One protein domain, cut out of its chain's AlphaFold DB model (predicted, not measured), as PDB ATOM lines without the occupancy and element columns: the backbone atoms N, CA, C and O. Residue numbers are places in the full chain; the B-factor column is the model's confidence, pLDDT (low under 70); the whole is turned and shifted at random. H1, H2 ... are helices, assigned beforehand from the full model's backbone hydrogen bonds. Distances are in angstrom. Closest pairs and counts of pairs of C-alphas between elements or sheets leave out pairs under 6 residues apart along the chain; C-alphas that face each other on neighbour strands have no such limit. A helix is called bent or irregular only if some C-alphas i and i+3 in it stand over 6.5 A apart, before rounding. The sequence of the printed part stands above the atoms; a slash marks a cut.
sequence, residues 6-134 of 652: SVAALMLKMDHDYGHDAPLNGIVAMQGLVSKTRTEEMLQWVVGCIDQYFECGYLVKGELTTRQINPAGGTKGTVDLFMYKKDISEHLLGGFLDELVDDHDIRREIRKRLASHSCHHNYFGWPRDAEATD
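AT A GLANCE: This is residues 6 to 134 of the 652 residues of an uncharacterized protein of Symbiodinium microadriaticum (UniProt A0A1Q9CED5). Look first for a cluster of helices around H3, and for a two-helix arm that leaves it: the longest helix, H5, begins beside H3 and runs away from the cluster, and H6 folds back beside the far part of H5 as a helical hairpin. H1 packs along H3, the short H4 packs on H2 and on the beginning of H5, and after H6 the chain comes back to H3 at the first residue of H7. The printed part has 129 residues with seven named helices, H1 to H7 in order, and no named strand; its class is all helix. It is compact, with a radius of gyration of the C-alphas of 16.1 A, and spans 47 by 38 by 24 A.

HOW THE PARTS SIT: Start at H5, residues 78 to 100, which has a kink of 37 degrees near residue 94. With residues 93 to 98 alone it touches H6, residues 104 to 114, at a shallow tilt of 9 degrees, opposite ways, a hairpin; the closest C-alphas, of Leu 93 and Arg 111, are 6.1 A apart. With residues 79 to 86 alone H5 touches the hub, H3, residues 40 to 56, at a steep tilt of 69 degrees, only just short of perpendicular; the closest C-alphas, of Val 46 and Phe 82, are 5.7 A apart. H1, residues 6 to 21, touches H3 at a shallow tilt of 30 degrees, the same way, with the C-alphas of Val 7 and Gln 44 closest at 5.5 A. H2, residues 27 to 37, touches H3 only at the corner, Thr 37 to Leu 43 being the closest C-alphas at 5.5 A. H4, residues 66 to 69, touches H2, the closest C-alphas being those of Ala 29 and Thr 66 at 5.3 A, and H5 at residues 78 to 79 alone, where the C-alphas of Ile 69 and Val 79 are closest at 6.0 A. H7, residues 117 to 124, only just touches H3, with 3 pairs of C-alphas within 8 A, Gly 48 and His 117 closest at 6.6 A; it touches H6 only at the corner, with the C-alphas of Arg 113 and Cys 119 closest at 5.1 A. Among the pairs that stay apart are H1 and H5, and H3 and H6. Every O i to N i+4 pair is within hydrogen-bond range in H2, H3, H6 and H7, against 10 of 12 in H1 and 15 of 19 in H5; H4 is too short for such a pair, and its one O i to N i+3 pair is not within range.

IN THESE COORDINATES: Find C-alpha 78 at (52.680, 35.597, -43.126); from there H5 runs 30.0 A to C-alpha 100 at (27.140, 51.341, -44.378). H5 is irregular, with C-alphas 92 and 95 at 7.2 A, and so is H1, with C-alphas 17 and 20 at 9.7 A. H1 begins at C-alpha 6, at (50.695, 44.261, -24.125), has a kink of 62 degrees near residue 15, and measures 20.7 A. H3 is 24.1 A long, H2 15.5 A, H6 15.3 A, H7 10.7 A and H4 5.0 A.

THE WHOLE: The two C-alphas farthest apart, of His 20 and Asp 102, are 49.4 A apart. The printed part has no cut, and no link between its helices is long; the links from H3 to H4 and from H4 to H5 are short but not tight. Read the B-factor column: the mean pLDDT of the printed part is 85.7, and residues 125 to 134, after H7, are under 70.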
ATOM      1  N   SER A   6      51.574  45.254 -23.492       83.19
ATOM      2  CA  SER A   6      50.695  44.261 -24.125       83.19
ATOM      3  C   SER A   6      51.458  43.224 -24.959       83.19
ATOM      4  O   SER A   6      51.123  42.044 -24.923       83.19
ATOM      5  N   VAL A   7      52.514  43.635 -25.672       88.75
ATOM      6  CA  VAL A   7      53.389  42.719 -26.428       88.75
ATOM      7  C   VAL A   7      54.209  41.854 -25.472       88.75
ATOM      8  O   VAL A   7      54.333  40.654 -25.699       88.75
ATOM      9  N   ALA A   8      54.725  42.435 -24.383       85.00
ATOM     10  CA  ALA A   8      55.432  41.675 -23.352       85.00
ATOM     11  C   ALA A   8      54.512  40.643 -22.669       85.00
ATOM     12  O   ALA A   8      54.914  39.497 -22.497       85.00
ATOM     13  N   ALA A   9      53.261  41.009 -22.365       85.19
ATOM     14  CA  ALA A   9      52.264  40.096 -21.803       85.19
ATOM     15  C   ALA A   9      51.901  38.943 -22.761       85.19
ATOM     16  O   ALA A   9      51.848  37.792 -22.331       85.19
ATOM     17  N   LEU A  10      51.720  39.217 -24.060       88.38
ATOM     18  CA  LEU A  10      51.505  38.169 -25.071       88.38
ATOM     19  C   LEU A  10      52.722  37.243 -25.215       88.38
ATOM     20  O   LEU A  10      52.559  36.037 -25.370       88.38
ATOM     21  N   MET A  11      53.946  37.772 -25.123       90.00
ATOM     22  CA  MET A  11      55.146  36.931 -25.121       90.00
ATOM     23  C   MET A  11      55.284  36.089 -23.849       90.00
ATOM     24  O   MET A  11      55.683  34.935 -23.952       90.00
ATOM     25  N   LEU A  12      54.916  36.616 -22.677       84.62
ATOM     26  CA  LEU A  12      54.869  35.841 -21.433       84.62
ATOM     27  C   LEU A  12      53.822  34.720 -21.499       84.62
ATOM     28  O   LEU A  12      54.112  33.618 -21.042       84.62
ATOM     29  N   LYS A  13      52.653  34.966 -22.116       88.94
ATOM     30  CA  LYS A  13      51.676  33.912 -22.441       88.94
ATOM     31  C   LYS A  13      52.314  32.847 -23.336       88.94
ATOM     32  O   LYS A  13      52.341  31.688 -22.954       88.94
ATOM     33  N   MET A  14      52.885  33.230 -24.481       91.06
ATOM     34  CA  MET A  14      53.491  32.270 -25.414       91.06
ATOM     35  C   MET A  14      54.637  31.453 -24.793       91.06
ATOM     36  O   MET A  14      54.746  30.263 -25.075       91.06
ATOM     37  N   ASP A  15      55.475  32.050 -23.940       86.62
ATOM     38  CA  ASP A  15      56.547  31.330 -23.238       86.62
ATOM     39  C   ASP A  15      55.995  30.389 -22.155       86.62
ATOM     40  O   ASP A  15      56.456  29.260 -22.005       86.62
ATOM     41  N   HIS A  16      54.955  30.816 -21.433       82.69
ATOM     42  CA  HIS A  16      54.267  29.972 -20.463       82.69
ATOM     43  C   HIS A  16      53.535  28.790 -21.124       82.69
ATOM     44  O   HIS A  16      53.592  27.669 -20.611       82.69
ATOM     45  N   ASP A  17      52.830  29.032 -22.226       86.62
ATOM     46  CA  ASP A  17      51.943  28.061 -22.870       86.62
ATOM     47  C   ASP A  17      52.718  27.076 -23.758       86.62
ATOM     48  O   ASP A  17      52.364  25.898 -23.815       86.62
ATOM     49  N   TYR A  18      53.787  27.539 -24.421       88.62
ATOM     50  CA  TYR A  18      54.504  26.779 -25.454       88.62
ATOM     51  C   TYR A  18      56.007  26.578 -25.181       88.62
ATOM     52  O   TYR A  18      56.640  25.797 -25.891       88.62
ATOM     53  N   GLY A  19      56.601  27.263 -24.193       87.19
ATOM     54  CA  GLY A  19      57.999  27.075 -23.778       87.19
ATOM     55  C   GLY A  19      58.996  27.101 -24.940       87.19
ATOM     56  O   GLY A  19      58.999  28.014 -25.774       87.19
ATOM     57  N   HIS A  20      59.826  26.059 -25.045       80.88
ATOM     58  CA  HIS A  20      60.791  25.925 -26.142       80.88
ATOM     59  C   HIS A  20      60.177  25.932 -27.555       80.88
ATOM     60  O   HIS A  20      60.903  26.231 -28.512       80.88
ATOM     61  N   ASP A  21      58.888  25.618 -27.713       88.00
ATOM     62  CA  ASP A  21      58.182  25.562 -28.998       88.00
ATOM     63  C   ASP A  21      57.530  26.888 -29.418       88.00
ATOM     64  O   ASP A  21      57.117  27.007 -30.574       88.00
ATOM     65  N   ALA A  22      57.511  27.901 -28.543       89.31
ATOM     66  CA  ALA A  22      56.887  29.198 -28.803       89.31
ATOM     67  C   ALA A  22      57.319  29.825 -30.151       89.31
ATOM     68  O   ALA A  22      58.518  29.883 -30.459       89.31
ATOM     69  N   PRO A  23      56.381  30.389 -30.943       91.25
ATOM     70  CA  PRO A  23      56.644  30.842 -32.316       91.25
ATOM     71  C   PRO A  23      57.643  32.006 -32.415       91.25
ATOM     72  O   PRO A  23      58.136  32.303 -33.503       91.25
ATOM     73  N   LEU A  24      57.944  32.666 -31.291       90.81
ATOM     74  CA  LEU A  24      58.813  33.840 -31.189       90.81
ATOM     75  C   LEU A  24      59.991  33.643 -30.218       90.81
ATOM     76  O   LEU A  24      60.532  34.621 -29.699       90.81
ATOM     77  N   ASN A  25      60.443  32.398 -30.020       81.00
ATOM     78  CA  ASN A  25      61.598  32.037 -29.178       81.00
ATOM     79  C   ASN A  25      62.972  32.468 -29.768       81.00
ATOM     80  O   ASN A  25      63.949  31.723 -29.771       81.00
ATOM     81  N   GLY A  26      63.063  33.672 -30.340       79.62
ATOM     82  CA  GLY A  26      64.260  34.168 -31.016       79.62
ATOM     83  C   GLY A  26      64.324  35.692 -31.071       79.62
ATOM     84  O   GLY A  26      63.497  36.347 -31.703       79.62
ATOM     85  N   ILE A  27      65.374  36.267 -30.478       78.38
ATOM     86  CA  ILE A  27      65.583  37.727 -30.408       78.38
ATOM     87  C   ILE A  27      65.623  38.359 -31.810       78.38
ATOM     88  O   ILE A  27      65.056  39.428 -32.028       78.38
ATOM     89  N   VAL A  28      66.225  37.668 -32.786       86.62
ATOM     90  CA  VAL A  28      66.310  38.131 -34.183       86.62
ATOM     91  C   VAL A  28      64.935  38.144 -34.871       86.62
ATOM     92  O   VAL A  28      64.676  39.022 -35.692       86.62
ATOM     93  N   ALA A  29      64.028  37.229 -34.506       89.56
ATOM     94  CA  ALA A  29      62.649  37.243 -34.992       89.56
ATOM     95  C   ALA A  29      61.894  38.456 -34.426       89.56
ATOM     96  O   ALA A  29      61.320  39.229 -35.192       89.56
ATOM     97  N   MET A  30      61.993  38.707 -33.114       89.81
ATOM     98  CA  MET A  30      61.385  39.890 -32.489       89.81
ATOM     99  C   MET A  30      61.934  41.212 -33.035       89.81
ATOM    100  O   MET A  30      61.157  42.106 -33.366       89.81
ATOM    101  N   GLN A  31      63.252  41.340 -33.206       88.06
ATOM    102  CA  GLN A  31      63.859  42.519 -33.832       88.06
ATOM    103  C   GLN A  31      63.397  42.692 -35.290       88.06
ATOM    104  O   GLN A  31      63.143  43.816 -35.735       88.06
ATOM    105  N   GLY A  32      63.241  41.580 -36.017       92.31
ATOM    106  CA  GLY A  32      62.676  41.537 -37.362       92.31
ATOM    107  C   GLY A  32      61.223  42.013 -37.425       92.31
ATOM    108  O   GLY A  32      60.889  42.759 -38.344       92.31
ATOM    109  N   LEU A  33      60.386  41.641 -36.446       94.38
ATOM    110  CA  LEU A  33      59.009  42.128 -36.313       94.38
ATOM    111  C   LEU A  33      58.974  43.629 -36.015       94.38
ATOM    112  O   LEU A  33      58.365  44.368 -36.783       94.38
ATOM    113  N   VAL A  34      59.678  44.094 -34.973       93.12
ATOM    114  CA  VAL A  34      59.728  45.520 -34.575       93.12
ATOM    115  C   VAL A  34      60.158  46.411 -35.747       93.12
ATOM    116  O   VAL A  34      59.561  47.458 -35.996       93.12
ATOM    117  N   SER A  35      61.154  45.966 -36.517       93.25
ATOM    118  CA  SER A  35      61.657  46.687 -37.694       93.25
ATOM    119  C   SER A  35      60.660  46.712 -38.864       93.25
ATOM    120  O   SER A  35      60.682  47.640 -39.674       93.25
ATOM    121  N   LYS A  36      59.784  45.703 -38.970       94.44
ATOM    122  CA  LYS A  36      58.813  45.558 -40.063       94.44
ATOM    123  C   LYS A  36      57.474  46.240 -39.780       94.44
ATOM    124  O   LYS A  36      56.933  46.875 -40.683       94.44
ATOM    125  N   THR A  37      56.951  46.139 -38.558       94.88
ATOM    126  CA  THR A  37      55.636  46.693 -38.192       94.88
ATOM    127  C   THR A  37      55.654  48.208 -38.004       94.88
ATOM    128  O   THR A  37      54.635  48.849 -38.241       94.88
ATOM    129  N   ARG A  38      56.812  48.790 -37.649       93.56
ATOM    130  CA  ARG A  38      57.099  50.238 -37.506       93.56
ATOM    131  C   ARG A  38      56.332  50.991 -36.412       93.56
ATOM    132  O   ARG A  38      56.867  51.969 -35.903       93.56
ATOM    133  N   THR A  39      55.124  50.568 -36.049       94.44
ATOM    134  CA  THR A  39      54.331  51.142 -34.952       94.44
ATOM    135  C   THR A  39      54.069  50.103 -33.865       94.44
ATOM    136  O   THR A  39      53.998  48.900 -34.128       94.44
ATOM    137  N   GLU A  40      53.916  50.571 -32.626       92.56
ATOM    138  CA  GLU A  40      53.646  49.713 -31.464       92.56
ATOM    139  C   GLU A  40      52.286  49.007 -31.575       92.56
ATOM    140  O   GLU A  40      52.160  47.836 -31.229       92.56
ATOM    141  N   GLU A  41      51.293  49.683 -32.153       91.88
ATOM    142  CA  GLU A  41      49.952  49.144 -32.388       91.88
ATOM    143  C   GLU A  41      49.943  48.044 -33.467       91.88
ATOM    144  O   GLU A  41      49.309  47.001 -33.296       91.88
ATOM    145  N   MET A  42      50.692  48.231 -34.563       94.62
ATOM    146  CA  MET A  42      50.872  47.196 -35.588       94.62
ATOM    147  C   MET A  42      51.696  46.019 -35.044       94.62
ATOM    148  O   MET A  42      51.422  44.873 -35.390       94.62
ATOM    149  N   LEU A  43      52.667  46.271 -34.155       94.81
ATOM    150  CA  LEU A  43      53.392  45.211 -33.447       94.81
ATOM    151  C   LEU A  43      52.460  44.397 -32.539       94.81
ATOM    152  O   LEU A  43      52.470  43.173 -32.623       94.81
ATOM    153  N   GLN A  44      51.635  45.053 -31.716       92.62
ATOM    154  CA  GLN A  44      50.663  44.383 -30.848       92.62
ATOM    155  C   GLN A  44      49.666  43.545 -31.652       92.62
ATOM    156  O   GLN A  44      49.416  42.395 -31.294       92.62
ATOM    157  N   TRP A  45      49.135  44.088 -32.751       93.19
ATOM    158  CA  TRP A  45      48.244  43.353 -33.644       93.19
ATOM    159  C   TRP A  45      48.924  42.107 -34.224       93.19
ATOM    160  O   TRP A  45      48.426  41.002 -34.038       93.19
ATOM    161  N   VAL A  46      50.092  42.266 -34.859       95.06
ATOM    162  CA  VAL A  46      50.829  41.160 -35.493       95.06
ATOM    163  C   VAL A  46      51.237  40.085 -34.483       95.06
ATOM    164  O   VAL A  46      51.114  38.904 -34.788       95.06
ATOM    165  N   VAL A  47      51.678  40.459 -33.279       94.50
ATOM    166  CA  VAL A  47      52.019  39.493 -32.219       94.50
ATOM    167  C   VAL A  47      50.769  38.765 -31.708       94.50
ATOM    168  O   VAL A  47      50.826  37.556 -31.498       94.50
ATOM    169  N   GLY A  48      49.622  39.446 -31.609       92.81
ATOM    170  CA  GLY A  48      48.331  38.813 -31.319       92.81
ATOM    171  C   GLY A  48      47.864  37.850 -32.419       92.81
ATOM    172  O   GLY A  48      47.356  36.774 -32.109       92.81
ATOM    173  N   CYS A  49      48.092  38.176 -33.699       92.31
ATOM    174  CA  CYS A  49      47.862  37.236 -34.800       92.31
ATOM    175  C   CYS A  49      48.741  35.984 -34.669       92.31
ATOM    176  O   CYS A  49      48.279  34.897 -34.997       92.31
ATOM    177  N   ILE A  50      49.997  36.136 -34.230       94.50
ATOM    178  CA  ILE A  50      50.979  35.048 -34.129       94.50
ATOM    179  C   ILE A  50      50.630  34.073 -33.000       94.50
ATOM    180  O   ILE A  50      50.586  32.875 -33.266       94.50
ATOM    181  N   ASP A  51      50.348  34.572 -31.791       92.25
ATOM    182  CA  ASP A  51      49.902  33.744 -30.656       92.25
ATOM    183  C   ASP A  51      48.658  32.935 -31.042       92.25
ATOM    184  O   ASP A  51      48.681  31.708 -30.986       92.25
ATOM    185  N   GLN A  52      47.631  33.609 -31.581       87.50
ATOM    186  CA  GLN A  52      46.426  32.933 -32.060       87.50
ATOM    187  C   GLN A  52      46.740  31.905 -33.149       87.50
ATOM    188  O   GLN A  52      46.413  30.741 -32.975       87.50
ATOM    189  N   TYR A  53      47.393  32.270 -34.261       90.19
ATOM    190  CA  TYR A  53      47.658  31.319 -35.353       90.19
ATOM    191  C   TYR A  53      48.458  30.089 -34.903       90.19
ATOM    192  O   TYR A  53      48.256  29.011 -35.463       90.19
ATOM    193  N   PHE A  54      49.322  30.227 -33.897       91.19
ATOM    194  CA  PHE A  54      50.033  29.105 -33.294       91.19
ATOM    195  C   PHE A  54      49.105  28.235 -32.429       91.19
ATOM    196  O   PHE A  54      49.042  27.026 -32.640       91.19
ATOM    197  N   GLU A  55      48.298  28.842 -31.552       86.12
ATOM    198  CA  GLU A  55      47.267  28.164 -30.744       86.12
ATOM    199  C   GLU A  55      46.297  27.349 -31.627       86.12
ATOM    200  O   GLU A  55      45.993  26.182 -31.349       86.12
ATOM    201  N   CYS A  56      45.896  27.929 -32.765       81.06
ATOM    202  CA  CYS A  56      45.072  27.321 -33.811       81.06
ATOM    203  C   CYS A  56      45.715  26.091 -34.481       81.06
ATOM    204  O   CYS A  56      44.995  25.222 -34.980       81.06
ATOM    205  N   GLY A  57      47.050  26.019 -34.537       86.19
ATOM    206  CA  GLY A  57      47.796  25.104 -35.412       86.19
ATOM    207  C   GLY A  57      47.872  25.552 -36.884       86.19
ATOM    208  O   GLY A  57      48.144  24.733 -37.757       86.19
ATOM    209  N   TYR A  58      47.625  26.835 -37.175       85.62
ATOM    210  CA  TYR A  58      47.795  27.451 -38.506       85.62
ATOM    211  C   TYR A  58      49.196  28.042 -38.734       85.62
ATOM    212  O   TYR A  58      49.469  28.592 -39.800       85.62
ATOM    213  N   LEU A  59      50.052  27.977 -37.717       91.62
ATOM    214  CA  LEU A  59      51.457  28.346 -37.742       91.62
ATOM    215  C   LEU A  59      52.209  27.303 -36.913       91.62
ATOM    216  O   LEU A  59      51.808  27.035 -35.781       91.62
ATOM    217  N   VAL A  60      53.289  26.733 -37.443       91.25
ATOM    218  CA  VAL A  60      54.123  25.758 -36.721       91.25
ATOM    219  C   VAL A  60      55.508  26.313 -36.378       91.25
ATOM    220  O   VAL A  60      55.961  27.340 -36.898       91.25
ATOM    221  N   LYS A  61      56.200  25.634 -35.454       88.19
ATOM    222  CA  LYS A  61      57.530  26.030 -34.980       88.19
ATOM    223  C   LYS A  61      58.499  26.169 -36.157       88.19
ATOM    224  O   LYS A  61      58.701  25.234 -36.926       88.19
ATOM    225  N   GLY A  62      59.128  27.339 -36.269       86.19
ATOM    226  CA  GLY A  62      60.086  27.645 -37.337       86.19
ATOM    227  C   GLY A  62      59.500  28.337 -38.574       86.19
ATOM    228  O   GLY A  62      60.267  28.686 -39.464       86.19
ATOM    229  N   GLU A  63      58.195  28.621 -38.639       87.25
ATOM    230  CA  GLU A  63      57.616  29.378 -39.767       87.25
ATOM    231  C   GLU A  63      57.816  30.904 -39.691       87.25
ATOM    232  O   GLU A  63      57.548  31.623 -40.655       87.25
ATOM    233  N   LEU A  64      58.352  31.408 -38.574       91.25
ATOM    234  CA  LEU A  64      58.699  32.818 -38.363       91.25
ATOM    235  C   LEU A  64      60.216  33.051 -38.268       91.25
ATOM    236  O   LEU A  64      60.687  33.828 -37.436       91.25
ATOM    237  N   THR A  65      61.017  32.416 -39.131       88.69
ATOM    238  CA  THR A  65      62.428  32.824 -39.254       88.69
ATOM    239  C   THR A  65      62.537  34.274 -39.727       88.69
ATOM    240  O   THR A  65      61.662  34.800 -40.421       88.69
ATOM    241  N   THR A  66      63.681  34.912 -39.470       85.94
ATOM    242  CA  THR A  66      64.004  36.256 -39.977       85.94
ATOM    243  C   THR A  66      63.799  36.391 -41.494       85.94
ATOM    244  O   THR A  66      63.451  37.474 -41.961       85.94
ATOM    245  N   ARG A  67      63.951  35.300 -42.264       86.38
ATOM    246  CA  ARG A  67      63.736  35.257 -43.722       86.38
ATOM    247  C   ARG A  67      62.254  35.172 -44.122       86.38
ATOM    248  O   ARG A  67      61.906  35.687 -45.176       86.38
ATOM    249  N   GLN A  68      61.389  34.560 -43.312       89.25
ATOM    250  CA  GLN A  68      59.928  34.584 -43.515       89.25
ATOM    251  C   GLN A  68      59.306  35.896 -43.020       89.25
ATOM    252  O   GLN A  68      58.359  36.400 -43.625       89.25
ATOM    253  N   ILE A  69      59.870  36.493 -41.965       92.75
ATOM    254  CA  ILE A  69      59.478  37.822 -41.485       92.75
ATOM    255  C   ILE A  69      59.904  38.895 -42.494       92.75
ATOM    256  O   ILE A  69      59.080  39.725 -42.870       92.75
ATOM    257  N   ASN A  70      61.150  38.866 -42.980       89.94
ATOM    258  CA  ASN A  70      61.701  39.818 -43.952       89.94
ATOM    259  C   ASN A  70      62.179  39.107 -45.240       89.94
ATOM    260  O   ASN A  70      63.384  38.941 -45.449       89.94
ATOM    261  N   PRO A  71      61.249  38.674 -46.115       86.12
ATOM    262  CA  PRO A  71      61.575  37.987 -47.363       86.12
ATOM    263  C   PRO A  71      62.266  38.906 -48.378       86.12
ATOM    264  O   PRO A  71      61.734  39.935 -48.801       86.12
ATOM    265  N   ALA A  72      63.454  38.495 -48.825       83.38
ATOM    266  CA  ALA A  72      64.134  39.108 -49.960       83.38
ATOM    267  C   ALA A  72      63.368  38.837 -51.271       83.38
ATOM    268  O   ALA A  72      62.790  37.766 -51.449       83.38
ATOM    269  N   GLY A  73      63.393  39.796 -52.203       81.31
ATOM    270  CA  GLY A  73      62.731  39.679 -53.511       81.31
ATOM    271  C   GLY A  73      61.287  40.197 -53.576       81.31
ATOM    272  O   GLY A  73      60.662  40.094 -54.623       81.31
ATOM    273  N   GLY A  74      60.752  40.782 -52.497       80.19
ATOM    274  CA  GLY A  74      59.442  41.454 -52.505       80.19
ATOM    275  C   GLY A  74      58.221  40.536 -52.356       80.19
ATOM    276  O   GLY A  74      57.101  41.037 -52.249       80.19
ATOM    277  N   THR A  75      58.427  39.217 -52.289       86.75
ATOM    278  CA  THR A  75      57.413  38.228 -51.893       86.75
ATOM    279  C   THR A  75      56.748  38.632 -50.577       86.75
ATOM    280  O   THR A  75      57.421  39.105 -49.664       86.75
ATOM    281  N   LYS A  76      55.433  38.433 -50.447       89.88
ATOM    282  CA  LYS A  76      54.708  38.690 -49.196       89.88
ATOM    283  C   LYS A  76      54.674  37.439 -48.319       89.88
ATOM    284  O   LYS A  76      54.345  36.364 -48.809       89.88
ATOM    285  N   GLY A  77      55.041  37.583 -47.045       91.75
ATOM    286  CA  GLY A  77      55.031  36.505 -46.049       91.75
ATOM    287  C   GLY A  77      53.857  36.612 -45.072       91.75
ATOM    288  O   GLY A  77      53.081  37.566 -45.116       91.75
ATOM    289  N   THR A  78      53.757  35.668 -44.134       93.12
ATOM    290  CA  THR A  78      52.680  35.597 -43.126       93.12
ATOM    291  C   THR A  78      52.526  36.898 -42.327       93.12
ATOM    292  O   THR A  78      51.413  37.352 -42.076       93.12
ATOM    293  N   VAL A  79      53.639  37.572 -42.014       94.94
ATOM    294  CA  VAL A  79      53.624  38.877 -41.330       94.94
ATOM    295  C   VAL A  79      53.019  39.986 -42.200       94.94
ATOM    296  O   VAL A  79      52.294  40.825 -41.677       94.94
ATOM    297  N   ASP A  80      53.246  39.994 -43.521       95.00
ATOM    298  CA  ASP A  80      52.574  40.953 -44.414       95.00
ATOM    299  C   ASP A  80      51.063  40.709 -44.463       95.00
ATOM    300  O   ASP A  80      50.298  41.668 -44.509       95.00
ATOM    301  N   LEU A  81      50.626  39.444 -44.426       93.19
ATOM    302  CA  LEU A  81      49.207  39.089 -44.369       93.19
ATOM    303  C   LEU A  81      48.561  39.570 -43.060       93.19
ATOM    304  O   LEU A  81      47.444  40.081 -43.086       93.19
ATOM    305  N   PHE A  82      49.253  39.450 -41.924       94.69
ATOM    306  CA  PHE A  82      48.769  39.955 -40.634       94.69
ATOM    307  C   PHE A  82      48.685  41.487 -40.594       94.69
ATOM    308  O   PHE A  82      47.689  42.020 -40.107       94.69
ATOM    309  N   MET A  83      49.666  42.191 -41.169       95.06
ATOM    310  CA  MET A  83      49.609  43.650 -41.334       95.06
ATOM    311  C   MET A  83      48.446  44.061 -42.249       95.06
ATOM    312  O   MET A  83      47.618  44.875 -41.860       95.06
ATOM    313  N   TYR A  84      48.300  43.413 -43.408       93.69
ATOM    314  CA  TYR A  84      47.219  43.691 -44.359       93.69
ATOM    315  C   TYR A  84      45.820  43.392 -43.787       93.69
ATOM    316  O   TYR A  84      44.855  44.086 -44.103       93.69
ATOM    317  N   LYS A  85      45.696  42.408 -42.882       90.31
ATOM    318  CA  LYS A  85      44.474  42.194 -42.090       90.31
ATOM    319  C   LYS A  85      44.151  43.377 -41.169       90.31
ATOM    320  O   LYS A  85      42.970  43.675 -41.003       90.31
ATOM    321  N   LYS A  86      45.157  44.059 -40.602       92.56
ATOM    322  CA  LYS A  86      44.948  45.296 -39.830       92.56
ATOM    323  C   LYS A  86      44.470  46.420 -40.742       92.56
ATOM    324  O   LYS A  86      43.427  46.996 -40.459       92.56
ATOM    325  N   ASP A  87      45.150  46.638 -41.869       93.25
ATOM    326  CA  ASP A  87      44.796  47.667 -42.859       93.25
ATOM    327  C   ASP A  87      43.343  47.502 -43.363       93.25
ATOM    328  O   ASP A  87      42.593  48.474 -43.480       93.25
ATOM    329  N   ILE A  88      42.912  46.258 -43.623       87.56
ATOM    330  CA  ILE A  88      41.518  45.930 -43.970       87.56
ATOM    331  C   ILE A  88      40.572  46.219 -42.799       87.56
ATOM    332  O   ILE A  88      39.518  46.815 -43.015       87.56
ATOM    333  N   SER A  89      40.921  45.813 -41.575       88.06
ATOM    334  CA  SER A  89      40.077  46.033 -40.394       88.06
ATOM    335  C   SER A  89      39.890  47.528 -40.108       88.06
ATOM    336  O   SER A  89      38.764  47.982 -39.933       88.06
ATOM    337  N   GLU A  90      40.958  48.326 -40.181       91.88
ATOM    338  CA  GLU A  90      40.909  49.790 -40.075       91.88
ATOM    339  C   GLU A  90      40.046  50.426 -41.169       91.88
ATOM    340  O   GLU A  90      39.246  51.316 -40.882       91.88
ATOM    341  N   HIS A  91      40.157  49.963 -42.419       90.19
ATOM    342  CA  HIS A  91      39.327  50.473 -43.509       90.19
ATOM    343  C   HIS A  91      37.839  50.158 -43.299       90.19
ATOM    344  O   HIS A  91      37.005  51.059 -43.423       90.19
ATOM    345  N   LEU A  92      37.517  48.905 -42.956       84.69
ATOM    346  CA  LEU A  92      36.147  48.442 -42.728       84.69
ATOM    347  C   LEU A  92      35.517  49.110 -41.503       84.69
ATOM    348  O   LEU A  92      34.382  49.561 -41.586       84.69
ATOM    349  N   LEU A  93      36.243  49.200 -40.384       89.25
ATOM    350  CA  LEU A  93      35.766  49.812 -39.139       89.25
ATOM    351  C   LEU A  93      35.828  51.340 -39.145       89.25
ATOM    352  O   LEU A  93      35.191  51.964 -38.297       89.25
ATOM    353  N   GLY A  94      36.579  51.947 -40.064       92.81
ATOM    354  CA  GLY A  94      36.616  53.387 -40.301       92.81
ATOM    355  C   GLY A  94      35.385  53.877 -41.067       92.81
ATOM    356  O   GLY A  94      34.262  53.445 -40.808       92.81
ATOM    357  N   GLY A  95      35.600  54.778 -42.029       89.00
ATOM    358  CA  GLY A  95      34.518  55.435 -42.773       89.00
ATOM    359  C   GLY A  95      33.599  54.492 -43.558       89.00
ATOM    360  O   GLY A  95      32.450  54.842 -43.785       89.00
ATOM    361  N   PHE A  96      34.046  53.280 -43.913       91.38
ATOM    362  CA  PHE A  96      33.186  52.296 -44.583       91.38
ATOM    363  C   PHE A  96      32.003  51.864 -43.699       91.38
ATOM    364  O   PHE A  96      30.875  51.789 -44.176       91.38
ATOM    365  N   LEU A  97      32.230  51.651 -42.398       87.25
ATOM    366  CA  LEU A  97      31.161  51.362 -41.441       87.25
ATOM    367  C   LEU A  97      30.253  52.580 -41.197       87.25
ATOM    368  O   LEU A  97      29.060  52.393 -40.973       87.25
ATOM    369  N   ASP A  98      30.786  53.808 -41.268       91.69
ATOM    370  CA  ASP A  98      29.973  55.035 -41.203       91.69
ATOM    371  C   ASP A  98      29.129  55.269 -42.476       91.69
ATOM    372  O   ASP A  98      28.041  55.819 -42.359       91.69
ATOM    373  N   GLU A  99      29.576  54.821 -43.660       90.44
ATOM    374  CA  GLU A  99      28.777  54.819 -44.904       90.44
ATOM    375  C   GLU A  99      27.738  53.678 -44.960       90.44
ATOM    376  O   GLU A  99      26.741  53.804 -45.668       90.44
ATOM    377  N   LEU A 100      27.964  52.557 -44.261       88.12
ATOM    378  CA  LEU A 100      27.140  51.341 -44.378       88.12
ATOM    379  C   LEU A 100      26.017  51.223 -43.330       88.12
ATOM    380  O   LEU A 100      25.022  50.544 -43.581       88.12
ATOM    381  N   VAL A 101      26.181  51.816 -42.144       85.88
ATOM    382  CA  VAL A 101      25.266  51.624 -41.005       85.88
ATOM    383  C   VAL A 101      24.923  52.971 -40.378       85.88
ATOM    384  O   VAL A 101      25.705  53.491 -39.592       85.88
ATOM    385  N   ASP A 102      23.737  53.520 -40.651       89.25
ATOM    386  CA  ASP A 102      23.311  54.831 -40.122       89.25
ATOM    387  C   ASP A 102      23.217  54.886 -38.582       89.25
ATOM    388  O   ASP A 102      23.462  55.932 -37.969       89.25
ATOM    389  N   ASP A 103      22.927  53.755 -37.929       91.94
ATOM    390  CA  ASP A 103      22.765  53.667 -36.474       91.94
ATOM    391  C   ASP A 103      24.111  53.743 -35.727       91.94
ATOM    392  O   ASP A 103      24.963  52.852 -35.806       91.94
ATOM    393  N   HIS A 104      24.291  54.821 -34.962       88.94
ATOM    394  CA  HIS A 104      25.501  55.099 -34.186       88.94
ATOM    395  C   HIS A 104      25.826  54.023 -33.137       88.94
ATOM    396  O   HIS A 104      26.998  53.717 -32.903       88.94
ATOM    397  N   ASP A 105      24.814  53.446 -32.497       81.81
ATOM    398  CA  ASP A 105      24.990  52.515 -31.389       81.81
ATOM    399  C   ASP A 105      25.344  51.114 -31.901       81.81
ATOM    400  O   ASP A 105      26.210  50.453 -31.318       81.81
ATOM    401  N   ILE A 106      24.795  50.721 -33.055       79.12
ATOM    402  CA  ILE A 106      25.246  49.548 -33.815       79.12
ATOM    403  C   ILE A 106      26.693  49.750 -34.293       79.12
ATOM    404  O   ILE A 106      27.527  48.872 -34.059       79.12
ATOM    405  N   ARG A 107      27.050  50.912 -34.873       91.00
ATOM    406  CA  ARG A 107      28.450  51.202 -35.263       91.00
ATOM    407  C   ARG A 107      29.413  51.119 -34.080       91.00
ATOM    408  O   ARG A 107      30.479  50.512 -34.202       91.00
ATOM    409  N   ARG A 108      29.048  51.696 -32.929       89.56
ATOM    410  CA  ARG A 108      29.840  51.642 -31.689       89.56
ATOM    411  C   ARG A 108      30.060  50.205 -31.225       89.56
ATOM    412  O   ARG A 108      31.178  49.852 -30.855       89.56
ATOM    413  N   GLU A 109      29.021  49.376 -31.242       87.31
ATOM    414  CA  GLU A 109      29.099  47.999 -30.754       87.31
ATOM    415  C   GLU A 109      29.866  47.072 -31.720       87.31
ATOM    416  O   GLU A 109      30.660  46.251 -31.260       87.31
ATOM    417  N   ILE A 110      29.736  47.263 -33.041       81.19
ATOM    418  CA  ILE A 110      30.579  46.596 -34.055       81.19
ATOM    419  C   ILE A 110      32.054  46.959 -33.839       81.19
ATOM    420  O   ILE A 110      32.894  46.067 -33.707       81.19
ATOM    421  N   ARG A 111      32.370  48.259 -33.719       92.44
ATOM    422  CA  ARG A 111      33.733  48.747 -33.434       92.44
ATOM    423  C   ARG A 111      34.292  48.147 -32.149       92.44
ATOM    424  O   ARG A 111      35.410  47.657 -32.156       92.44
ATOM    425  N   LYS A 112      33.505  48.113 -31.070       88.12
ATOM    426  CA  LYS A 112      33.881  47.518 -29.775       88.12
ATOM    427  C   LYS A 112      34.178  46.015 -29.862       88.12
ATOM    428  O   LYS A 112      35.131  45.558 -29.237       88.12
ATOM    429  N   ARG A 113      33.401  45.247 -30.632       83.69
ATOM    430  CA  ARG A 113      33.607  43.793 -30.810       83.69
ATOM    431  C   ARG A 113      34.796  43.468 -31.709       83.69
ATOM    432  O   ARG A 113      35.468  42.473 -31.482       83.69
ATOM    433  N   LEU A 114      35.092  44.319 -32.687       84.06
ATOM    434  CA  LEU A 114      36.189  44.119 -33.640       84.06
ATOM    435  C   LEU A 114      37.457  44.935 -33.312       84.06
ATOM    436  O   LEU A 114      38.433  44.871 -34.053       84.06
ATOM    437  N   ALA A 115      37.483  45.644 -32.175       82.00
ATOM    438  CA  ALA A 115      38.593  46.499 -31.732       82.00
ATOM    439  C   ALA A 115      39.929  45.765 -31.513       82.00
ATOM    440  O   ALA A 115      40.984  46.395 -31.472       82.00
ATOM    441  N   SER A 116      39.908  44.443 -31.326       81.06
ATOM    442  CA  SER A 116      41.117  43.624 -31.219       81.06
ATOM    443  C   SER A 116      40.839  42.159 -31.551       81.06
ATOM    444  O   SER A 116      39.697  41.699 -31.492       81.06
ATOM    445  N   HIS A 117      41.907  41.404 -31.813       75.56
ATOM    446  CA  HIS A 117      41.869  39.947 -31.958       75.56
ATOM    447  C   HIS A 117      41.237  39.226 -30.748       75.56
ATOM    448  O   HIS A 117      40.536  38.231 -30.927       75.56
ATOM    449  N   SER A 118      41.420  39.744 -29.527       75.75
ATOM    450  CA  SER A 118      40.787  39.208 -28.312       75.75
ATOM    451  C   SER A 118      39.301  39.572 -28.220       75.75
ATOM    452  O   SER A 118      38.495  38.744 -27.815       75.75
ATOM    453  N   CYS A 119      38.911  40.783 -28.636       79.06
ATOM    454  CA  CYS A 119      37.502  41.190 -28.681       79.06
ATOM    455  C   CYS A 119      36.707  40.362 -29.701       79.06
ATOM    456  O   CYS A 119      35.598  39.932 -29.395       79.06
ATOM    457  N   HIS A 120      37.300  40.082 -30.869       77.00
ATOM    458  CA  HIS A 120      36.707  39.205 -31.879       77.00
ATOM    459  C   HIS A 120      36.560  37.778 -31.340       77.00
ATOM    460  O   HIS A 120      35.490  37.187 -31.459       77.00
ATOM    461  N   HIS A 121      37.621  37.218 -30.747       73.31
ATOM    462  CA  HIS A 121      37.597  35.867 -30.179       73.31
ATOM    463  C   HIS A 121      36.488  35.720 -29.128       73.31
ATOM    464  O   HIS A 121      35.605  34.881 -29.281       73.31
ATOM    465  N   ASN A 122      36.455  36.623 -28.143       73.94
ATOM    466  CA  ASN A 122      35.469  36.624 -27.061       73.94
ATOM    467  C   ASN A 122      34.014  36.842 -27.524       73.94
ATOM    468  O   ASN A 122      33.108  36.718 -26.702       73.94
ATOM    469  N   TYR A 123      33.778  37.227 -28.786       72.44
ATOM    470  CA  TYR A 123      32.434  37.472 -29.314       72.44
ATOM    471  C   TYR A 123      31.950  36.411 -30.317       72.44
ATOM    472  O   TYR A 123      30.769  36.078 -30.303       72.44
ATOM    473  N   PHE A 124      32.829  35.882 -31.175       70.44
ATOM    474  CA  PHE A 124      32.458  34.933 -32.241       70.44
ATOM    475  C   PHE A 124      32.862  33.469 -31.960       70.44
ATOM    476  O   PHE A 124      32.472  32.575 -32.714       70.44
ATOM    477  N   GLY A 125      33.626  33.221 -30.887       67.81
ATOM    478  CA  GLY A 125      34.128  31.893 -30.517       67.81
ATOM    479  C   GLY A 125      35.210  31.360 -31.464       67.81
ATOM    480  O   GLY A 125      35.674  32.058 -32.373       67.81
ATOM    481  N   TRP A 126      35.624  30.111 -31.244       69.25
ATOM    482  CA  TRP A 126      36.660  29.438 -32.025       69.25
ATOM    483  C   TRP A 126      36.226  28.056 -32.556       69.25
ATOM    484  O   TRP A 126      35.440  27.372 -31.904       69.25
ATOM    485  N   PRO A 127      36.755  27.565 -33.698       56.88
ATOM    486  CA  PRO A 127      36.509  26.198 -34.191       56.88
ATOM    487  C   PRO A 127      36.962  25.019 -33.303       56.88
ATOM    488  O   PRO A 127      36.749  23.872 -33.689       56.88
ATOM    489  N   ARG A 128      37.596  25.256 -32.142       58.44
ATOM    490  CA  ARG A 128      37.795  24.234 -31.086       58.44
ATOM    491  C   ARG A 128      36.805  24.371 -29.924       58.44
ATOM    492  O   ARG A 128      36.701  23.439 -29.128       58.44
ATOM    493  N   ASP A 129      36.051  25.468 -29.850       62.41
ATOM    494  CA  ASP A 129      34.976  25.652 -28.877       62.41
ATOM    495  C   ASP A 129      33.757  24.859 -29.355       62.41
ATOM    496  O   ASP A 129      32.851  25.392 -29.999       62.41
ATOM    497  N   ALA A 130      33.762  23.557 -29.063       54.44
ATOM    498  CA  ALA A 130      32.840  22.561 -29.616       54.44
ATOM    499  C   ALA A 130      31.337  22.835 -29.382       54.44
ATOM    500  O   ALA A 130      30.499  22.162 -29.977       54.44
ATOM    501  N   GLU A 131      30.996  23.813 -28.539       56.72
ATOM    502  CA  GLU A 131      29.623  24.213 -28.207       56.72
ATOM    503  C   GLU A 131      29.282  25.665 -28.622       56.72
ATOM    504  O   GLU A 131      28.144  26.088 -28.420       56.72
ATOM    505  N   ALA A 132      30.228  26.446 -29.175       53.34
ATOM    506  CA  ALA A 132      30.094  27.912 -29.251       53.34
ATOM    507  C   ALA A 132      30.642  28.622 -30.512       53.34
ATOM    508  O   ALA A 132      30.652  29.854 -30.541       53.34
ATOM    509  N   THR A 133      31.078  27.921 -31.566       54.38
ATOM    510  CA  THR A 133      31.470  28.601 -32.821       54.38
ATOM    511  C   THR A 133      30.257  29.260 -33.499       54.38
ATOM    512  O   THR A 133      29.299  28.571 -33.853       54.38
ATOM    513  N   ASP A 134      30.297  30.574 -33.766       50.38
ATOM    514  CA  ASP A 134      29.278  31.223 -34.603       50.38
ATOM    515  C   ASP A 134      29.453  30.802 -36.073       50.38
ATOM    516  O   ASP A 134      30.295  31.322 -36.811       50.38
TER     517      ASP A 134